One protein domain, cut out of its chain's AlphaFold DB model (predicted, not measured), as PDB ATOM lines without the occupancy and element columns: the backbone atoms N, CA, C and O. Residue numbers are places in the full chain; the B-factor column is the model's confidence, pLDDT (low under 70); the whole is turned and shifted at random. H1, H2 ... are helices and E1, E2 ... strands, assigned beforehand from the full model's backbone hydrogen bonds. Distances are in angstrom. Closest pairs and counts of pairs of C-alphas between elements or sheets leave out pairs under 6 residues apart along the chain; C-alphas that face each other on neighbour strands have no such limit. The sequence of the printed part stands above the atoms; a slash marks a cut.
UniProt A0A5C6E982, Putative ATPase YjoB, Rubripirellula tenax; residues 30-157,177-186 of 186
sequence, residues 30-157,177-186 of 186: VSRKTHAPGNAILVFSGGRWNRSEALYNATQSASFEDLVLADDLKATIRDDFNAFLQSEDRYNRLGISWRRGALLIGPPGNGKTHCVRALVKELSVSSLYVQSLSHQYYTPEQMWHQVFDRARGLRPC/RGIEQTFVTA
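Overview. This is residues 30 to 157 and 177 to 186 of the 186 residues of the protein "Putative ATPase YjoB" of Rubripirellula tenax (UniProt A0A5C6E982). A small four-stranded sheet stands at the core, with the helix H6 running along one face and the helices H2 and H5 each covering part of the opposite face, in three layers. Beyond H5, away from the sheet, the long helix H3 runs toward H4 at a far corner, and residues 94 to 111 come back from H4 to H5; H1 lies at the other side of the domain, near the last residue of H6. The printed part has 138 residues, with six named helices and four named strands in the order H1 E1 E2 H2 H3 H4 H5 E3 H6 E4. The mixed sheet runs E2 E1 E3 E4, and the class is mixed, helices and strands. The whole is compact, with a radius of gyration of the C-alphas of 15.8 A and spans of 47 by 41 by 32 A.

Arrangement. Begin at residues 30 to 35, the helix H1, which is not on the sheet. Next look at E1, residues 41 to 45, and E2, residues 48 to 52: they form a hairpin, antiparallel at 144 degrees, with N 43 and O 50 at 2.8 A, within hydrogen-bond range. H2, residues 53 to 60, is on the sheet; its closest C-alpha pair with E1 is Tyr 56 and Ile 41, 5.3 A apart. H3, residues 71 to 86, and H4, residues 88 to 93, meet only through their link, and neither is on the sheet. H5, residues 112 to 122, is on the sheet and touches H2 about perpendicular, at 79 degrees; the closest C-alphas are those of Thr 59 and Arg 117, 4.9 A apart. H3 and H5 are close but not clearly touching, with the C-alphas of Arg 78 and Leu 119 closest at 7.5 A; they run the same way at a steep tilt of 50 degrees. E3, residues 127 to 130, is parallel to E1 at 19 degrees, and you will find N 44 and O 129 within hydrogen-bond range at 2.8 A. H6, residues 140 to 154, is on the sheet at a height over the sheet of 9.2 A; it lies over E3 and only just over E1, where 3 of its C-alphas fall. On the local plane H6 and E3 stand at 7 degrees, along the strands. H1 is close to H6 but not clearly touching, with the C-alphas of His 35 and Leu 154 closest at 7.6 A. E4, residues 182 to 185, is an edge strand, antiparallel to E3 at 159 degrees, with N 128 and O 184 within hydrogen-bond range at 3.1 A. In H1, H2, H3, H4, H5 and H6, every O i to N i+4 pair is within hydrogen-bond range.

Along the chain. Find C-alpha 30 at (58.905, -54.083, -22.880), where H1 begins. The strands E1 and E2 measure 12.7 A and 12.6 A from first to last C-alpha. For H3, the longest helix by residues, go to C-alpha 71 at (47.404, -13.674, -32.468); it runs 22.5 A to C-alpha 86. H5 measures 15.4 A and H6 21.2 A. E4 ends at C-alpha 185, at (45.007, -35.561, -26.481).

Size, cuts and confidence. The two C-alphas farthest apart are those of Asp 72 and Tyr 137, 46.9 A. Residues 158 to 176 are not printed, and C-alphas 157 and 177 stand 30.8 A apart across this cut, on the way from H6 to E4. Of the links that are printed whole, the one from H4 to H5 is long, with 18 residues. The mean pLDDT of the printed part is 76.0; the model's confidence is under 70 at residues 31 to 38, 154 to 157 and 177 to 186, which include E4 with a mean of 40.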
ATOM      1  N   VAL A  30      59.785 -54.090 -21.705       77.06
ATOM      2  CA  VAL A  30      58.905 -54.083 -22.880       77.06
ATOM      3  C   VAL A  30      57.716 -53.170 -22.624       77.06
ATOM      4  O   VAL A  30      57.419 -52.303 -23.449       77.06
ATOM      5  N   SER A  31      57.071 -53.285 -21.465       64.06
ATOM      6  CA  SER A  31      55.961 -52.428 -21.070       64.06
ATOM      7  C   SER A  31      56.376 -50.962 -21.091       64.06
ATOM      8  O   SER A  31      55.708 -50.172 -21.748       64.06
ATOM      9  N   ARG A  32      57.506 -50.571 -20.498       62.44
ATOM     10  CA  ARG A  32      57.991 -49.177 -20.554       62.44
ATOM     11  C   ARG A  32      58.180 -48.687 -21.990       62.44
ATOM     12  O   ARG A  32      57.668 -47.623 -22.341       62.44
ATOM     13  N   LYS A  33      58.840 -49.482 -22.838       60.72
ATOM     14  CA  LYS A  33      59.080 -49.151 -24.257       60.72
ATOM     15  C   LYS A  33      57.809 -49.106 -25.107       60.72
ATOM     16  O   LYS A  33      57.806 -48.451 -26.150       60.72
ATOM     17  N   THR A  34      56.756 -49.810 -24.697       60.31
ATOM     18  CA  THR A  34      55.487 -49.915 -25.439       60.31
ATOM     19  C   THR A  34      54.433 -48.936 -24.918       60.31
ATOM     20  O   THR A  34      53.584 -48.466 -25.678       60.31
ATOM     21  N   HIS A  35      54.466 -48.600 -23.629       56.09
ATOM     22  CA  HIS A  35      53.557 -47.648 -22.995       56.09
ATOM     23  C   HIS A  35      53.971 -46.200 -23.242       56.09
ATOM     24  O   HIS A  35      53.091 -45.388 -23.501       56.09
ATOM     25  N   ALA A  36      55.267 -45.881 -23.245       56.28
ATOM     26  CA  ALA A  36      55.748 -44.565 -23.644       56.28
ATOM     27  C   ALA A  36      56.084 -44.581 -25.146       56.28
ATOM     28  O   ALA A  36      56.994 -45.304 -25.559       56.28
ATOM     29  N   PRO A  37      55.396 -43.791 -25.988       58.81
ATOM     30  CA  PRO A  37      55.676 -43.759 -27.422       58.81
ATOM     31  C   PRO A  37      57.115 -43.332 -27.777       58.81
ATOM     32  O   PRO A  37      57.550 -43.556 -28.909       58.81
ATOM     33  N   GLY A  38      57.883 -42.778 -26.831       69.25
ATOM     34  CA  GLY A  38      59.227 -42.254 -27.080       69.25
ATOM     35  C   GLY A  38      59.174 -41.178 -28.163       69.25
ATOM     36  O   GLY A  38      58.338 -40.279 -28.094       69.25
ATOM     37  N   ASN A  39      59.995 -41.326 -29.204       77.25
ATOM     38  CA  ASN A  39      60.022 -40.434 -30.370       77.25
ATOM     39  C   ASN A  39      59.025 -40.844 -31.474       77.25
ATOM     40  O   ASN A  39      59.302 -40.689 -32.661       77.25
ATOM     41  N   ALA A  40      57.875 -41.416 -31.111       79.81
ATOM     42  CA  ALA A  40      56.848 -41.833 -32.065       79.81
ATOM     43  C   ALA A  40      55.451 -41.395 -31.612       79.81
ATOM     44  O   ALA A  40      55.185 -41.267 -30.424       79.81
ATOM     45  N   ILE A  41      54.533 -41.210 -32.560       81.12
ATOM     46  CA  ILE A  41      53.099 -41.048 -32.284       81.12
ATOM     47  C   ILE A  41      52.400 -42.367 -32.607       81.12
ATOM     48  O   ILE A  41      52.720 -43.018 -33.605       81.12
ATOM     49  N   LEU A  42      51.455 -42.780 -31.763       82.56
ATOM     50  CA  LEU A  42      50.681 -43.996 -31.995       82.56
ATOM     51  C   LEU A  42      49.524 -43.713 -32.957       82.56
ATOM     52  O   LEU A  42      48.691 -42.838 -32.713       82.56
ATOM     53  N   VAL A  43      49.477 -44.488 -34.037       83.94
ATOM     54  CA  VAL A  43      48.470 -44.432 -35.094       83.94
ATOM     55  C   VAL A  43      47.586 -45.664 -35.024       83.94
ATOM     56  O   VAL A  43      48.071 -46.788 -35.147       83.94
ATOM     57  N   PHE A  44      46.285 -45.457 -34.876       83.31
ATOM     58  CA  PHE A  44      45.300 -46.523 -34.951       83.31
ATOM     59  C   PHE A  44      44.775 -46.669 -36.380       83.31
ATOM     60  O   PHE A  44      44.241 -45.716 -36.958       83.31
ATOM     61  N   SER A  45      44.933 -47.862 -36.949       81.62
ATOM     62  CA  SER A  45      44.427 -48.195 -38.282       81.62
ATOM     63  C   SER A  45      44.061 -49.673 -38.352       81.62
ATOM     64  O   SER A  45      44.845 -50.524 -37.929       81.62
ATOM     65  N   GLY A  46      42.866 -49.983 -38.860       79.56
ATOM     66  CA  GLY A  46      42.426 -51.364 -39.082       79.56
ATOM     67  C   GLY A  46      42.459 -52.252 -37.833       79.56
ATOM     68  O   GLY A  46      42.792 -53.428 -37.926       79.56
ATOM     69  N   GLY A  47      42.176 -51.698 -36.650       78.75
ATOM     70  CA  GLY A  47      42.149 -52.459 -35.393       78.75
ATOM     71  C   GLY A  47      43.520 -52.694 -34.755       78.75
ATOM     72  O   GLY A  47      43.622 -53.470 -33.810       78.75
ATOM     73  N   ARG A  48      44.581 -52.054 -35.260       82.88
ATOM     74  CA  ARG A  48      45.946 -52.190 -34.736       82.88
ATOM     75  C   ARG A  48      46.567 -50.828 -34.441       82.88
ATOM     76  O   ARG A  48      46.314 -49.845 -35.141       82.88
ATOM     77  N   TRP A  49      47.417 -50.794 -33.418       82.94
ATOM     78  CA  TRP A  49      48.266 -49.648 -33.102       82.94
ATOM     79  C   TRP A  49      49.612 -49.780 -33.800       82.94
ATOM     80  O   TRP A  49      50.308 -50.776 -33.634       82.94
ATOM     81  N   ASN A  50      49.994 -48.747 -34.538       84.12
ATOM     82  CA  ASN A  50      51.273 -48.652 -35.227       84.12
ATOM     83  C   ASN A  50      52.041 -47.440 -34.702       84.12
ATOM     84  O   ASN A  50      51.451 -46.398 -34.420       84.12
ATOM     85  N   ARG A  51      53.362 -47.552 -34.573       83.94
ATOM     86  CA  ARG A  51      54.220 -46.420 -34.201       83.94
ATOM     87  C   ARG A  51      54.599 -45.653 -35.462       83.94
ATOM     88  O   ARG A  51      55.052 -46.254 -36.430       83.94
ATOM     89  N   SER A  52      54.431 -44.335 -35.447       82.19
ATOM     90  CA  SER A  52      54.849 -43.456 -36.536       82.19
ATOM     91  C   SER A  52      55.830 -42.404 -36.032       82.19
ATOM     92  O   SER A  52      55.448 -41.435 -35.372       82.19
ATOM     93  N   GLU A  53      57.103 -42.584 -36.372       86.38
ATOM     94  CA  GLU A  53      58.149 -41.575 -36.159       86.38
ATOM     95  C   GLU A  53      57.989 -40.396 -37.124       86.38
ATOM     96  O   GLU A  53      58.234 -39.253 -36.761       86.38
ATOM     97  N   ALA A  54      57.493 -40.642 -38.341       84.50
ATOM     98  CA  ALA A  54      57.240 -39.587 -39.321       84.50
ATOM     99  C   ALA A  54      56.234 -38.548 -38.799       84.50
ATOM    100  O   ALA A  54      56.465 -37.345 -38.918       84.50
ATOM    101  N   LEU A  55      55.138 -38.997 -38.172       78.75
ATOM    102  CA  LEU A  55      54.172 -38.092 -37.540       78.75
ATOM    103  C   LEU A  55      54.755 -37.383 -36.321       78.75
ATOM    104  O   LEU A  55      54.436 -36.214 -36.098       78.75
ATOM    105  N   TYR A  56      55.610 -38.058 -35.553       83.06
ATOM    106  CA  TYR A  56      56.313 -37.433 -34.438       83.06
ATOM    107  C   TYR A  56      57.227 -36.308 -34.928       83.06
ATOM    108  O   TYR A  56      57.084 -35.178 -34.476       83.06
ATOM    109  N   ASN A  57      58.072 -36.569 -35.925       85.88
ATOM    110  CA  ASN A  57      58.964 -35.571 -36.513       85.88
ATOM    111  C   ASN A  57      58.184 -34.395 -37.115       85.88
ATOM    112  O   ASN A  57      58.532 -33.245 -36.869       85.88
ATOM    113  N   ALA A  58      57.076 -34.667 -37.815       81.81
ATOM    114  CA  ALA A  58      56.186 -33.626 -38.334       81.81
ATOM    115  C   ALA A  58      55.511 -32.795 -37.226       81.81
ATOM    116  O   ALA A  58      55.135 -31.645 -37.448       81.81
ATOM    117  N   THR A  59      55.323 -33.378 -36.040       82.31
ATOM    118  CA  THR A  59      54.802 -32.677 -34.860       82.31
ATOM    119  C   THR A  59      55.895 -31.844 -34.203       82.31
ATOM    120  O   THR A  59      55.658 -30.690 -33.869       82.31
ATOM    121  N   GLN A  60      57.118 -32.373 -34.105       84.25
ATOM    122  CA  GLN A  60      58.281 -31.647 -33.589       84.25
ATOM    123  C   GLN A  60      58.698 -30.479 -34.487       84.25
ATOM    124  O   GLN A  60      59.187 -29.470 -33.985       84.25
ATOM    125  N   SER A  61      58.475 -30.562 -35.798       85.94
ATOM    126  CA  SER A  61      58.717 -29.446 -36.714       85.94
ATOM    127  C   SER A  61      57.612 -28.387 -36.698       85.94
ATOM    128  O   SER A  61      57.822 -27.311 -37.239       85.94
ATOM    129  N   ALA A  62      56.437 -28.672 -36.125       83.50
ATOM    130  CA  ALA A  62      55.343 -27.706 -36.066       83.50
ATOM    131  C   ALA A  62      55.626 -26.619 -35.016       83.50
ATOM    132  O   ALA A  62      56.212 -26.894 -33.962       83.50
ATOM    133  N   SER A  63      55.206 -25.390 -35.295       84.00
ATOM    134  CA  SER A  63      55.307 -24.258 -34.371       84.00
ATOM    135  C   SER A  63      53.989 -23.484 -34.350       84.00
ATOM    136  O   SER A  63      53.189 -23.563 -35.286       84.00
ATOM    137  N   PHE A  64      53.720 -22.771 -33.256       81.31
ATOM    138  CA  PHE A  64      52.510 -21.950 -33.164       81.31
ATOM    139  C   PHE A  64      52.638 -20.662 -33.991       81.31
ATOM    140  O   PHE A  64      51.645 -20.046 -34.388       81.31
ATOM    141  N   GLU A  65      53.875 -20.273 -34.267       80.81
ATOM    142  CA  GLU A  65      54.270 -19.118 -35.052       80.81
ATOM    143  C   GLU A  65      53.924 -19.320 -36.534       80.81
ATOM    144  O   GLU A  65      53.393 -18.404 -37.159       80.81
ATOM    145  N   ASP A  66      54.095 -20.541 -37.057       82.75
ATOM    146  CA  ASP A  66      53.781 -20.905 -38.451       82.75
ATOM    147  C   ASP A  66      52.269 -20.963 -38.753       82.75
ATOM    148  O   ASP A  66      51.849 -21.108 -39.905       82.75
ATOM    149  N   LEU A  67      51.412 -20.857 -37.731       81.62
ATOM    150  CA  LEU A  67      49.962 -20.861 -37.909       81.62
ATOM    151  C   LEU A  67      49.455 -19.508 -38.403       81.62
ATOM    152  O   LEU A  67      49.619 -18.480 -37.749       81.62
ATOM    153  N   VAL A  68      48.713 -19.524 -39.506       81.25
ATOM    154  CA  VAL A  68      47.985 -18.349 -40.000       81.25
ATOM    155  C   VAL A  68      46.653 -18.233 -39.248       81.25
ATOM    156  O   VAL A  68      45.604 -18.664 -39.722       81.25
ATOM    157  N   LEU A  69      46.714 -17.705 -38.025       80.69
ATOM    158  CA  LEU A  69      45.578 -17.401 -37.146       80.69
ATOM    159  C   LEU A  69      45.798 -16.021 -36.513       80.69
ATOM    160  O   LEU A  69      46.939 -15.582 -36.403       80.69
ATOM    161  N   ALA A  70      44.727 -15.355 -36.077       84.38
ATOM    162  CA  ALA A  70      44.850 -14.116 -35.310       84.38
ATOM    163  C   ALA A  70      45.612 -14.373 -33.999       84.38
ATOM    164  O   ALA A  70      45.339 -15.366 -33.318       84.38
ATOM    165  N   ASP A  71      46.538 -13.484 -33.639       85.94
ATOM    166  CA  ASP A  71      47.404 -13.674 -32.468       85.94
ATOM    167  C   ASP A  71      46.603 -13.779 -31.162       85.94
ATOM    168  O   ASP A  71      46.880 -14.653 -30.338       85.94
ATOM    169  N   ASP A  72      45.521 -13.007 -31.032       88.25
ATOM    170  CA  ASP A  72      44.598 -13.083 -29.892       88.25
ATOM    171  C   ASP A  72      43.955 -14.473 -29.756       88.25
ATOM    172  O   ASP A  72      43.797 -15.008 -28.654       88.25
ATOM    173  N   LEU A  73      43.602 -15.096 -30.885       84.75
ATOM    174  CA  LEU A  73      43.007 -16.430 -30.901       84.75
ATOM    175  C   LEU A  73      44.044 -17.498 -30.540       84.75
ATOM    176  O   LEU A  73      43.720 -18.431 -29.806       84.75
ATOM    177  N   LYS A  74      45.288 -17.360 -31.020       85.50
ATOM    178  CA  LYS A  74      46.387 -18.264 -30.648       85.50
ATOM    179  C   LYS A  74      46.633 -18.228 -29.143       85.50
ATOM    180  O   LYS A  74      46.678 -19.288 -28.522       85.50
ATOM    181  N   ALA A  75      46.733 -17.027 -28.569       88.19
ATOM    182  CA  ALA A  75      46.908 -16.831 -27.133       88.19
ATOM    183  C   ALA A  75      45.742 -17.439 -26.343       88.19
ATOM    184  O   ALA A  75      45.963 -18.222 -25.427       88.19
ATOM    185  N   THR A  76      44.501 -17.190 -26.773       88.75
ATOM    186  CA  THR A  76      43.308 -17.746 -26.117       88.75
ATOM    187  C   THR A  76      43.319 -19.277 -26.088       88.75
ATOM    188  O   THR A  76      43.043 -19.873 -25.051       88.75
ATOM    189  N   ILE A  77      43.645 -19.931 -27.211       84.81
ATOM    190  CA  ILE A  77      43.722 -21.399 -27.282       84.81
ATOM    191  C   ILE A  77      44.829 -21.906 -26.354       84.81
ATOM    192  O   ILE A  77      44.593 -22.797 -25.541       84.81
ATOM    193  N   ARG A  78      46.025 -21.325 -26.453       84.56
ATOM    194  CA  ARG A  78      47.181 -21.681 -25.625       84.56
ATOM    195  C   ARG A  78      46.863 -21.585 -24.134       84.56
ATOM    196  O   ARG A  78      47.112 -22.533 -23.387       84.56
ATOM    197  N   ASP A  79      46.288 -20.468 -23.711       88.75
ATOM    198  CA  ASP A  79      45.996 -20.196 -22.308       88.75
ATOM    199  C   ASP A  79      44.867 -21.090 -21.778       88.75
ATOM    200  O   ASP A  79      44.987 -21.608 -20.668       88.75
ATOM    201  N   ASP A  80      43.818 -21.352 -22.570       88.06
ATOM    202  CA  ASP A  80      42.719 -22.253 -22.178       88.06
ATOM    203  C   ASP A  80      43.231 -23.677 -21.917       88.06
ATOM    204  O   ASP A  80      42.932 -24.273 -20.878       88.06
ATOM    205  N   PHE A  81      44.054 -24.216 -22.822       83.38
ATOM    206  CA  PHE A  81      44.608 -25.558 -22.657       83.38
ATOM    207  C   PHE A  81      45.615 -25.640 -21.503       83.38
ATOM    208  O   PHE A  81      45.560 -26.593 -20.721       83.38
ATOM    209  N   ASN A  82      46.489 -24.643 -21.337       84.56
ATOM    210  CA  ASN A  82      47.410 -24.590 -20.200       84.56
ATOM    211  C   ASN A  82      46.662 -24.502 -18.862       84.56
ATOM    212  O   ASN A  82      46.967 -25.248 -17.927       84.56
ATOM    213  N   ALA A  83      45.648 -23.640 -18.771       86.62
ATOM    214  CA  ALA A  83      44.819 -23.513 -17.578       86.62
ATOM    215  C   ALA A  83      44.059 -24.813 -17.277       86.62
ATOM    216  O   ALA A  83      43.984 -25.235 -16.121       86.62
ATOM    217  N   PHE A  84      43.541 -25.487 -18.309       84.44
ATOM    218  CA  PHE A  84      42.881 -26.782 -18.158       84.44
ATOM    219  C   PHE A  84      43.830 -27.844 -17.584       84.44
ATOM    220  O   PHE A  84      43.458 -28.527 -16.625       84.44
ATOM    221  N   LEU A  85      45.063 -27.935 -18.097       78.50
ATOM    222  CA  LEU A  85      46.064 -28.886 -17.604       78.50
ATOM    223  C   LEU A  85      46.471 -28.622 -16.146       78.50
ATOM    224  O   LEU A  85      46.707 -29.556 -15.387       78.50
ATOM    225  N   GLN A  86      46.505 -27.357 -15.721       83.44
ATOM    226  CA  GLN A  86      46.825 -26.980 -14.336       83.44
ATOM    227  C   GLN A  86      45.655 -27.168 -13.358       83.44
ATOM    228  O   GLN A  86      45.839 -27.114 -12.143       83.44
ATOM    229  N   SER A  87      44.440 -27.366 -13.865       82.31
ATOM    230  CA  SER A  87      43.221 -27.385 -13.054       82.31
ATOM    231  C   SER A  87      42.793 -28.773 -12.560       82.31
ATOM    232  O   SER A  87      41.734 -28.876 -11.940       82.31
ATOM    233  N   GLU A  88      43.597 -29.821 -12.773       78.62
ATOM    234  CA  GLU A  88      43.302 -31.211 -12.375       78.62
ATOM    235  C   GLU A  88      42.769 -31.317 -10.933       78.62
ATOM    236  O   GLU A  88      41.677 -31.840 -10.699       78.62
ATOM    237  N   ASP A  89      43.466 -30.708  -9.969       82.69
ATOM    238  CA  ASP A  89      43.070 -30.726  -8.555       82.69
ATOM    239  C   ASP A  89      41.699 -30.091  -8.311       82.69
ATOM    240  O   ASP A  89      40.945 -30.508  -7.428       82.69
ATOM    241  N   ARG A  90      41.350 -29.059  -9.087       83.81
ATOM    242  CA  ARG A  90      40.046 -28.398  -8.991       83.81
ATOM    243  C   ARG A  90      38.937 -29.325  -9.478       83.81
ATOM    244  O   ARG A  90      37.899 -29.384  -8.823       83.81
ATOM    245  N   TYR A  91      39.151 -30.046 -10.579       82.50
ATOM    246  CA  TYR A  91      38.192 -31.032 -11.087       82.50
ATOM    247  C   TYR A  91      38.012 -32.192 -10.101       82.50
ATOM    248  O   TYR A  91      36.876 -32.544  -9.781       82.50
ATOM    249  N   ASN A  92      39.116 -32.694  -9.538       82.25
ATOM    250  CA  ASN A  92      39.100 -33.767  -8.544       82.25
ATOM    251  C   ASN A  92      38.343 -33.367  -7.268       82.25
ATOM    252  O   ASN A  92      37.491 -34.122  -6.807       82.25
ATOM    253  N   ARG A  93      38.569 -32.157  -6.733       86.69
ATOM    254  CA  ARG A  93      37.827 -31.651  -5.557       86.69
ATOM    255  C   ARG A  93      36.324 -31.523  -5.794       86.69
ATOM    256  O   ARG A  93      35.547 -31.674  -4.859       86.69
ATOM    257  N   LEU A  94      35.921 -31.213  -7.024       87.19
ATOM    258  CA  LEU A  94      34.514 -31.078  -7.401       87.19
ATOM    259  C   LEU A  94      33.863 -32.423  -7.764       87.19
ATOM    260  O   LEU A  94      32.659 -32.459  -8.000       87.19
ATOM    261  N   GLY A  95      34.634 -33.516  -7.837       83.88
ATOM    262  CA  GLY A  95      34.142 -34.823  -8.282       83.88
ATOM    263  C   GLY A  95      33.749 -34.861  -9.764       83.88
ATOM    264  O   GLY A  95      32.987 -35.733 -10.179       83.88
ATOM    265  N   ILE A  96      34.237 -33.917 -10.572       83.12
ATOM    266  CA  ILE A  96      33.927 -33.822 -12.004       83.12
ATOM    267  C   ILE A  96      35.024 -34.541 -12.788       83.12
ATOM    268  O   ILE A  96      36.208 -34.377 -12.502       83.12
ATOM    269  N   SER A  97      34.657 -35.306 -13.821       75.88
ATOM    270  CA  SER A  97      35.665 -35.961 -14.658       75.88
ATOM    271  C   SER A  97      36.523 -34.928 -15.395       75.88
ATOM    272  O   SER A  97      35.994 -34.160 -16.200       75.88
ATOM    273  N   TRP A  98      37.835 -34.949 -15.158       77.25
ATOM    274  CA  TRP A  98      38.814 -34.083 -15.817       77.25
ATOM    275  C   TRP A  98      38.995 -34.484 -17.289       77.25
ATOM    276  O   TRP A  98      39.736 -35.411 -17.614       77.25
ATOM    277  N   ARG A  99      38.215 -33.854 -18.177       75.88
ATOM    278  CA  ARG A  99      38.217 -34.086 -19.631       75.88
ATOM    279  C   ARG A  99      37.878 -32.792 -20.373       75.88
ATOM    280  O   ARG A  99      36.948 -32.089 -19.980       75.88
ATOM    281  N   ARG A 100      38.584 -32.514 -21.471       75.19
ATOM    282  CA  ARG A 100      38.312 -31.393 -22.386       75.19
ATOM    283  C   ARG A 100      38.392 -31.889 -23.824       75.19
ATOM    284  O   ARG A 100      39.263 -32.686 -24.152       75.19
ATOM    285  N   GLY A 101      37.473 -31.428 -24.665       76.56
ATOM    286  CA  GLY A 101      37.498 -31.672 -26.105       76.56
ATOM    287  C   GLY A 101      37.473 -30.346 -26.849       76.56
ATOM    288  O   GLY A 101      36.755 -29.433 -26.446       76.56
ATOM    289  N   ALA A 102      38.243 -30.251 -27.928       75.81
ATOM    290  CA  ALA A 102      38.209 -29.125 -28.850       75.81
ATOM    291  C   ALA A 102      37.933 -29.629 -30.264       75.81
ATOM    292  O   ALA A 102      38.453 -30.663 -30.682       75.81
ATOM    293  N   LEU A 103      37.115 -28.880 -30.999       81.19
ATOM    294  CA  LEU A 103      36.760 -29.188 -32.374       81.19
ATOM    295  C   LEU A 103      37.189 -28.027 -33.270       81.19
ATOM    296  O   LEU A 103      36.685 -26.913 -33.145       81.19
ATOM    297  N   LEU A 104      38.124 -28.294 -34.181       78.62
ATOM    298  CA  LEU A 104      38.620 -27.302 -35.131       78.62
ATOM    299  C   LEU A 104      37.831 -27.395 -36.442       78.62
ATOM    300  O   LEU A 104      38.062 -28.293 -37.251       78.62
ATOM    301  N   ILE A 105      36.918 -26.449 -36.672       80.50
ATOM    302  CA  ILE A 105      36.085 -26.381 -37.882       80.50
ATOM    303  C   ILE A 105      36.598 -25.273 -38.804       80.50
ATOM    304  O   ILE A 105      36.914 -24.172 -38.368       80.50
ATOM    305  N   GLY A 106      36.672 -25.554 -40.104       79.31
ATOM    306  CA  GLY A 106      36.838 -24.525 -41.131       79.31
ATOM    307  C   GLY A 106      37.200 -25.114 -42.496       79.31
ATOM    308  O   GLY A 106      37.379 -26.328 -42.599       79.31
ATOM    309  N   PRO A 107      37.431 -24.277 -43.519       79.44
ATOM    310  CA  PRO A 107      37.773 -24.739 -44.864       79.44
ATOM    311  C   PRO A 107      39.096 -25.528 -44.881       79.44
ATOM    312  O   PRO A 107      39.995 -25.206 -44.088       79.44
ATOM    313  N   PRO A 108      39.253 -26.544 -45.746       78.94
ATOM    314  CA  PRO A 108      40.513 -27.279 -45.869       78.94
ATOM    315  C   PRO A 108      41.669 -26.323 -46.216       78.94
ATOM    316  O   PRO A 108      41.459 -25.288 -46.841       78.94
ATOM    317  N   GLY A 109      42.885 -26.626 -45.751       71.38
ATOM    318  CA  GLY A 109      44.079 -25.802 -46.011       71.38
ATOM    319  C   GLY A 109      44.396 -24.710 -44.975       71.38
ATOM    320  O   GLY A 109      45.511 -24.211 -44.962       71.38
ATOM    321  N   ASN A 110      43.497 -24.404 -44.031       71.81
ATOM    322  CA  ASN A 110      43.735 -23.393 -42.976       71.81
ATOM    323  C   ASN A 110      44.536 -23.919 -41.765       71.81
ATOM    324  O   ASN A 110      44.246 -23.570 -40.625       71.81
ATOM    325  N   GLY A 111      45.460 -24.861 -41.966       74.56
ATOM    326  CA  GLY A 111      46.379 -25.294 -40.904       74.56
ATOM    327  C   GLY A 111      45.763 -25.996 -39.680       74.56
ATOM    328  O   GLY A 111      46.453 -26.145 -38.682       74.56
ATOM    329  N   LYS A 112      44.512 -26.483 -39.718       83.06
ATOM    330  CA  LYS A 112      43.856 -27.157 -38.569       83.06
ATOM    331  C   LYS A 112      44.684 -28.297 -37.972       83.06
ATOM    332  O   LYS A 112      44.948 -28.306 -36.777       83.06
ATOM    333  N   THR A 113      45.146 -29.222 -38.809       80.88
ATOM    334  CA  THR A 113      46.025 -30.319 -38.376       80.88
ATOM    335  C   THR A 113      47.358 -29.798 -37.838       80.88
ATOM    336  O   THR A 113      47.887 -30.338 -36.871       80.88
ATOM    337  N   HIS A 114      47.901 -28.738 -38.444       83.06
ATOM    338  CA  HIS A 114      49.133 -28.109 -37.971       83.06
ATOM    339  C   HIS A 114      48.938 -27.484 -36.581       83.06
ATOM    340  O   HIS A 114      49.809 -27.626 -35.734       83.06
ATOM    341  N   CYS A 115      47.765 -26.899 -36.315       83.25
ATOM    342  CA  CYS A 115      47.413 -26.305 -35.026       83.25
ATOM    343  C   CYS A 115      47.428 -27.351 -33.914       83.25
ATOM    344  O   CYS A 115      48.066 -27.157 -32.885       83.25
ATOM    345  N   VAL A 116      46.812 -28.511 -34.160       83.12
ATOM    346  CA  VAL A 116      46.833 -29.617 -33.194       83.12
ATOM    347  C   VAL A 116      48.259 -30.093 -32.925       83.12
ATOM    348  O   VAL A 116      48.626 -30.305 -31.774       83.12
ATOM    349  N   ARG A 117      49.084 -30.237 -33.967       83.44
ATOM    350  CA  ARG A 117      50.486 -30.656 -33.817       83.44
ATOM    351  C   ARG A 117      51.305 -29.652 -33.006       83.44
ATOM    352  O   ARG A 117      52.010 -30.055 -32.086       83.44
ATOM    353  N   ALA A 118      51.174 -28.365 -33.316       85.56
ATOM    354  CA  ALA A 118      51.835 -27.296 -32.578       85.56
ATOM    355  C   ALA A 118      51.417 -27.303 -31.097       85.56
ATOM    356  O   ALA A 118      52.274 -27.220 -30.225       85.56
ATOM    357  N   LEU A 119      50.127 -27.510 -30.811       82.06
ATOM    358  CA  LEU A 119      49.595 -27.609 -29.448       82.06
ATOM    359  C   LEU A 119      50.122 -28.818 -28.684       82.06
ATOM    360  O   LEU A 119      50.550 -28.681 -27.543       82.06
ATOM    361  N   VAL A 120      50.146 -29.992 -29.312       81.19
ATOM    362  CA  VAL A 120      50.703 -31.208 -28.705       81.19
ATOM    363  C   VAL A 120      52.173 -31.013 -28.333       81.19
ATOM    364  O   VAL A 120      52.584 -31.393 -27.238       81.19
ATOM    365  N   LYS A 121      52.952 -30.398 -29.231       82.12
ATOM    366  CA  LYS A 121      54.362 -30.083 -28.993       82.12
ATOM    367  C   LYS A 121      54.528 -29.067 -27.864       82.12
ATOM    368  O   LYS A 121      55.327 -29.296 -26.965       82.12
ATOM    369  N   GLU A 122      53.782 -27.967 -27.905       81.50
ATOM    370  CA  GLU A 122      53.908 -26.882 -26.933       81.50
ATOM    371  C   GLU A 122      53.547 -27.339 -25.514       81.50
ATOM    372  O   GLU A 122      54.294 -27.091 -24.570       81.50
ATOM    373  N   LEU A 123      52.453 -28.090 -25.374       77.44
ATOM    374  CA  LEU A 123      52.017 -28.635 -24.089       77.44
ATOM    375  C   LEU A 123      52.836 -29.862 -23.652       77.44
ATOM    376  O   LEU A 123      52.646 -30.357 -22.543       77.44
ATOM    377  N   SER A 124      53.732 -30.369 -24.508       77.12
ATOM    378  CA  SER A 124      54.522 -31.586 -24.273       77.12
ATOM    379  C   SER A 124      53.663 -32.793 -23.857       77.12
ATOM    380  O   SER A 124      54.046 -33.582 -22.991       77.12
ATOM    381  N   VAL A 125      52.485 -32.942 -24.473       73.94
ATOM    382  CA  VAL A 125      51.515 -34.001 -24.152       73.94
ATOM    383  C   VAL A 125      51.631 -35.192 -25.100       73.94
ATOM    384  O   VAL A 125      52.025 -35.070 -26.261       73.94
ATOM    385  N   SER A 126      51.236 -36.372 -24.620       72.31
ATOM    386  CA  SER A 126      51.103 -37.550 -25.482       72.31
ATOM    387  C   SER A 126      49.872 -37.421 -26.380       72.31
ATOM    388  O   SER A 126      48.801 -37.011 -25.932       72.31
ATOM    389  N   SER A 127      50.011 -37.798 -27.653       74.88
ATOM    390  CA  SER A 127      48.918 -37.758 -28.629       74.88
ATOM    391  C   SER A 127      48.697 -39.108 -29.299       74.88
ATOM    392  O   SER A 127      49.631 -39.885 -29.523       74.88
ATOM    393  N   LEU A 128      47.433 -39.376 -29.622       81.12
ATOM    394  CA  LEU A 128      46.999 -40.520 -30.414       81.12
ATOM    395  C   LEU A 128      46.371 -40.029 -31.716       81.12
ATOM    396  O   LEU A 128      45.578 -39.083 -31.711       81.12
ATOM    397  N   TYR A 129      46.693 -40.705 -32.816       81.06
ATOM    398  CA  TYR A 129      46.135 -40.420 -34.133       81.06
ATOM    399  C   TYR A 129      45.264 -41.585 -34.601       81.06
ATOM    400  O   TYR A 129      45.722 -42.725 -34.652       81.06
ATOM    401  N   VAL A 130      44.012 -41.315 -34.963       82.56
ATOM    402  CA  VAL A 130      43.103 -42.332 -35.509       82.56
ATOM    403  C   VAL A 130      42.958 -42.100 -37.006       82.56
ATOM    404  O   VAL A 130      42.415 -41.080 -37.421       82.56
ATOM    405  N   GLN A 131      43.456 -43.040 -37.811       77.44
ATOM    406  CA  GLN A 131      43.421 -42.947 -39.272       77.44
ATOM    407  C   GLN A 131      42.213 -43.669 -39.866       77.44
ATOM    408  O   GLN A 131      41.551 -43.140 -40.753       77.44
ATOM    409  N   SER A 132      41.944 -44.896 -39.415       76.38
ATOM    410  CA  SER A 132      40.838 -45.696 -39.934       76.38
ATOM    411  C   SER A 132      40.198 -46.535 -38.838       76.38
ATOM    412  O   SER A 132      40.875 -47.122 -37.991       76.38
ATOM    413  N   LEU A 133      38.868 -46.594 -38.883       76.44
ATOM    414  CA  LEU A 133      38.049 -47.432 -38.009       76.44
ATOM    415  C   LEU A 133      37.327 -48.540 -38.777       76.44
ATOM    416  O   LEU A 133      36.351 -49.106 -38.303       76.44
ATOM    417  N   SER A 134      37.792 -48.830 -39.990       75.69
ATOM    418  CA  SER A 134      37.263 -49.897 -40.822       75.69
ATOM    419  C   SER A 134      38.059 -51.175 -40.590       75.69
ATOM    420  O   SER A 134      39.272 -51.225 -40.793       75.69
ATOM    421  N   HIS A 135      37.366 -52.232 -40.183       81.69
ATOM    422  CA  HIS A 135      37.926 -53.571 -40.108       81.69
ATOM    423  C   HIS A 135      36.857 -54.598 -40.479       81.69
ATOM    424  O   HIS A 135      35.687 -54.430 -40.161       81.69
ATOM    425  N   GLN A 136      37.263 -55.676 -41.147       77.06
ATOM    426  CA  GLN A 136      36.343 -56.702 -41.648       77.06
ATOM    427  C   GLN A 136      35.684 -57.546 -40.540       77.06
ATOM    428  O   GLN A 136      34.631 -58.131 -40.765       77.06
ATOM    429  N   TYR A 137      36.290 -57.601 -39.349       78.12
ATOM    430  CA  TYR A 137      35.814 -58.423 -38.223       78.12
ATOM    431  C   TYR A 137      35.362 -57.631 -36.991       78.12
ATOM    432  O   TYR A 137      34.693 -58.196 -36.135       78.12
ATOM    433  N   TYR A 138      35.743 -56.355 -36.868       80.38
ATOM    434  CA  TYR A 138      35.446 -55.557 -35.673       80.38
ATOM    435  C   TYR A 138      34.437 -54.471 -36.004       80.38
ATOM    436  O   TYR A 138      34.520 -53.861 -37.071       80.38
ATOM    437  N   THR A 139      33.514 -54.208 -35.078       83.06
ATOM    438  CA  THR A 139      32.609 -53.070 -35.232       83.06
ATOM    439  C   THR A 139      33.328 -51.770 -34.850       83.06
ATOM    440  O   THR A 139      34.207 -51.781 -33.977       83.06
ATOM    441  N   PRO A 140      32.971 -50.629 -35.466       79.25
ATOM    442  CA  PRO A 140      33.549 -49.338 -35.110       79.25
ATOM    443  C   PRO A 140      33.427 -49.005 -33.615       79.25
ATOM    444  O   PRO A 140      34.328 -48.393 -33.054       79.25
ATOM    445  N   GLU A 141      32.359 -49.441 -32.944       81.75
ATOM    446  CA  GLU A 141      32.132 -49.224 -31.510       81.75
ATOM    447  C   GLU A 141      33.185 -49.954 -30.670       81.75
ATOM    448  O   GLU A 141      33.818 -49.357 -29.800       81.75
ATOM    449  N   GLN A 142      33.446 -51.229 -30.976       81.75
ATOM    450  CA  GLN A 142      34.501 -52.005 -30.315       81.75
ATOM    451  C   GLN A 142      35.880 -51.377 -30.533       81.75
ATOM    452  O   GLN A 142      36.717 -51.361 -29.631       81.75
ATOM    453  N   MET A 143      36.117 -50.832 -31.724       81.69
ATOM    454  CA  MET A 143      37.366 -50.155 -32.051       81.69
ATOM    455  C   MET A 143      37.512 -48.832 -31.293       81.69
ATOM    456  O   MET A 143      38.584 -48.545 -30.763       81.69
ATOM    457  N   TRP A 144      36.435 -48.058 -31.157       83.75
ATOM    458  CA  TRP A 144      36.427 -46.863 -30.320       83.75
ATOM    459  C   TRP A 144      36.725 -47.181 -28.859       83.75
ATOM    460  O   TRP A 144      37.513 -46.463 -28.246       83.75
ATOM    461  N   HIS A 145      36.172 -48.267 -28.310       82.69
ATOM    462  CA  HIS A 145      36.511 -48.708 -26.954       82.69
ATOM    463  C   HIS A 145      38.021 -48.909 -26.786       82.69
ATOM    464  O   HIS A 145      38.610 -48.326 -25.878       82.69
ATOM    465  N   GLN A 146      38.670 -49.609 -27.722       82.00
ATOM    466  CA  GLN A 146      40.127 -49.793 -27.706       82.00
ATOM    467  C   GLN A 146      40.890 -48.464 -27.794       82.00
ATOM    468  O   GLN A 146      41.899 -48.277 -27.109       82.00
ATOM    469  N   VAL A 147      40.409 -47.525 -28.617       82.88
ATOM    470  CA  VAL A 147      41.009 -46.190 -28.746       82.88
ATOM    471  C   VAL A 147      40.931 -45.413 -27.435       82.88
ATOM    472  O   VAL A 147      41.946 -44.892 -26.966       82.88
ATOM    473  N   PHE A 148      39.754 -45.356 -26.814       81.94
ATOM    474  CA  PHE A 148      39.568 -44.622 -25.565       81.94
ATOM    475  C   PHE A 148      40.266 -45.282 -24.381       81.94
ATOM    476  O   PHE A 148      40.799 -44.569 -23.533       81.94
ATOM    477  N   ASP A 149      40.314 -46.611 -24.317       81.25
ATOM    478  CA  ASP A 149      41.070 -47.317 -23.282       81.25
ATOM    479  C   ASP A 149      42.562 -47.019 -23.394       81.25
ATOM    480  O   ASP A 149      43.216 -46.713 -22.392       81.25
ATOM    481  N   ARG A 150      43.091 -46.980 -24.623       78.81
ATOM    482  CA  ARG A 150      44.476 -46.568 -24.844       78.81
ATOM    483  C   ARG A 150      44.714 -45.114 -24.443       78.81
ATOM    484  O   ARG A 150      45.706 -44.838 -23.774       78.81
ATOM    485  N   ALA A 151      43.807 -44.202 -24.800       76.62
ATOM    486  CA  ALA A 151      43.896 -42.798 -24.404       76.62
ATOM    487  C   ALA A 151      43.910 -42.641 -22.877       76.62
ATOM    488  O   ALA A 151      44.739 -41.915 -22.337       76.62
ATOM    489  N   ARG A 152      43.052 -43.382 -22.162       75.19
ATOM    490  CA  ARG A 152      42.980 -43.351 -20.692       75.19
ATOM    491  C   ARG A 152      44.270 -43.807 -20.020       75.19
ATOM    492  O   ARG A 152      44.568 -43.281 -18.948       75.19
ATOM    493  N   GLY A 153      44.987 -44.756 -20.622       70.38
ATOM    494  CA  GLY A 153      46.276 -45.249 -20.129       70.38
ATOM    495  C   GLY A 153      47.461 -44.319 -20.408       70.38
ATOM    496  O   GLY A 153      48.502 -44.483 -19.785       70.38
ATOM    497  N   LEU A 154      47.307 -43.357 -21.326       66.88
ATOM    498  CA  LEU A 154      48.328 -42.358 -21.674       66.88
ATOM    499  C   LEU A 154      48.084 -40.988 -21.047       66.88
ATOM    500  O   LEU A 154      48.890 -40.081 -21.262       66.88
ATOM    501  N   ARG A 155      46.982 -40.828 -20.304       60.44
ATOM    502  CA  ARG A 155      46.702 -39.592 -19.572       60.44
ATOM    503  C   ARG A 155      47.939 -39.212 -18.771       60.44
ATOM    504  O   ARG A 155      48.510 -40.101 -18.134       60.44
ATOM    505  N   PRO A 156      48.372 -37.942 -18.815       52.16
ATOM    506  CA  PRO A 156      49.420 -37.459 -17.942       52.16
ATOM    507  C   PRO A 156      48.878 -37.517 -16.514       52.16
ATOM    508  O   PRO A 156      48.355 -36.550 -15.979       52.16
ATOM    509  N   CYS A 157      48.960 -38.697 -15.901       43.69
ATOM    510  CA  CYS A 157      48.736 -38.887 -14.487       43.69
ATOM    511  C   CYS A 157      49.912 -38.182 -13.821       43.69
ATOM    512  O   CYS A 157      50.982 -38.775 -13.653       43.69
ATOM    513  N   ARG A 177      30.819 -39.252 -38.064       24.88
ATOM    514  CA  ARG A 177      30.723 -39.465 -39.517       24.88
ATOM    515  C   ARG A 177      31.227 -38.200 -40.216       24.88
ATOM    516  O   ARG A 177      30.450 -37.280 -40.430       24.88
ATOM    517  N   GLY A 178      32.520 -38.149 -40.541       26.23
ATOM    518  CA  GLY A 178      33.050 -37.157 -41.492       26.23
ATOM    519  C   GLY A 178      34.188 -36.249 -41.023       26.23
ATOM    520  O   GLY A 178      34.459 -35.259 -41.692       26.23
ATOM    521  N   ILE A 179      34.874 -36.548 -39.917       31.67
ATOM    522  CA  ILE A 179      36.073 -35.790 -39.518       31.67
ATOM    523  C   ILE A 179      37.300 -36.601 -39.928       31.67
ATOM    524  O   ILE A 179      37.602 -37.622 -39.317       31.67
ATOM    525  N   GLU A 180      37.993 -36.155 -40.977       29.59
ATOM    526  CA  GLU A 180      39.114 -36.889 -41.579       29.59
ATOM    527  C   GLU A 180      40.319 -37.099 -40.646       29.59
ATOM    528  O   GLU A 180      41.178 -37.907 -40.978       29.59
ATOM    529  N   GLN A 181      40.415 -36.434 -39.485       40.03
ATOM    530  CA  GLN A 181      41.524 -36.620 -38.537       40.03
ATOM    531  C   GLN A 181      41.065 -36.355 -37.097       40.03
ATOM    532  O   GLN A 181      40.855 -35.205 -36.714       40.03
ATOM    533  N   THR A 182      40.907 -37.408 -36.287       40.12
ATOM    534  CA  THR A 182      40.613 -37.273 -34.848       40.12
ATOM    535  C   THR A 182      41.907 -37.417 -34.060       40.12
ATOM    536  O   THR A 182      42.532 -38.479 -34.067       40.12
ATOM    537  N   PHE A 183      42.306 -36.344 -33.381       40.25
ATOM    538  CA  PHE A 183      43.388 -36.371 -32.404       40.25
ATOM    539  C   PHE A 183      42.780 -36.475 -31.011       40.25
ATOM    540  O   PHE A 183      41.963 -35.641 -30.623       40.25
ATOM    541  N   VAL A 184      43.179 -37.504 -30.268       42.34
ATOM    542  CA  VAL A 184      42.849 -37.624 -28.848       42.34
ATOM    543  C   VAL A 184      44.092 -37.209 -28.075       42.34
ATOM    544  O   VAL A 184      45.112 -37.901 -28.100       42.34
ATOM    545  N   THR A 185      44.020 -36.040 -27.450       36.25
ATOM    546  CA  THR A 185      45.007 -35.561 -26.481       36.25
ATOM    547  C   THR A 185      44.578 -36.033 -25.101       36.25
ATOM    548  O   THR A 185      43.401 -35.905 -24.753       36.25
ATOM    549  N   ALA A 186      45.507 -36.651 -24.376       37.09
ATOM    550  CA  ALA A 186      45.249 -37.249 -23.073       37.09
ATOM    551  C   ALA A 186      45.303 -36.214 -21.943       37.09
ATOM    552  O   ALA A 186      46.093 -35.253 -22.069       37.09
TER     553      ALA A 186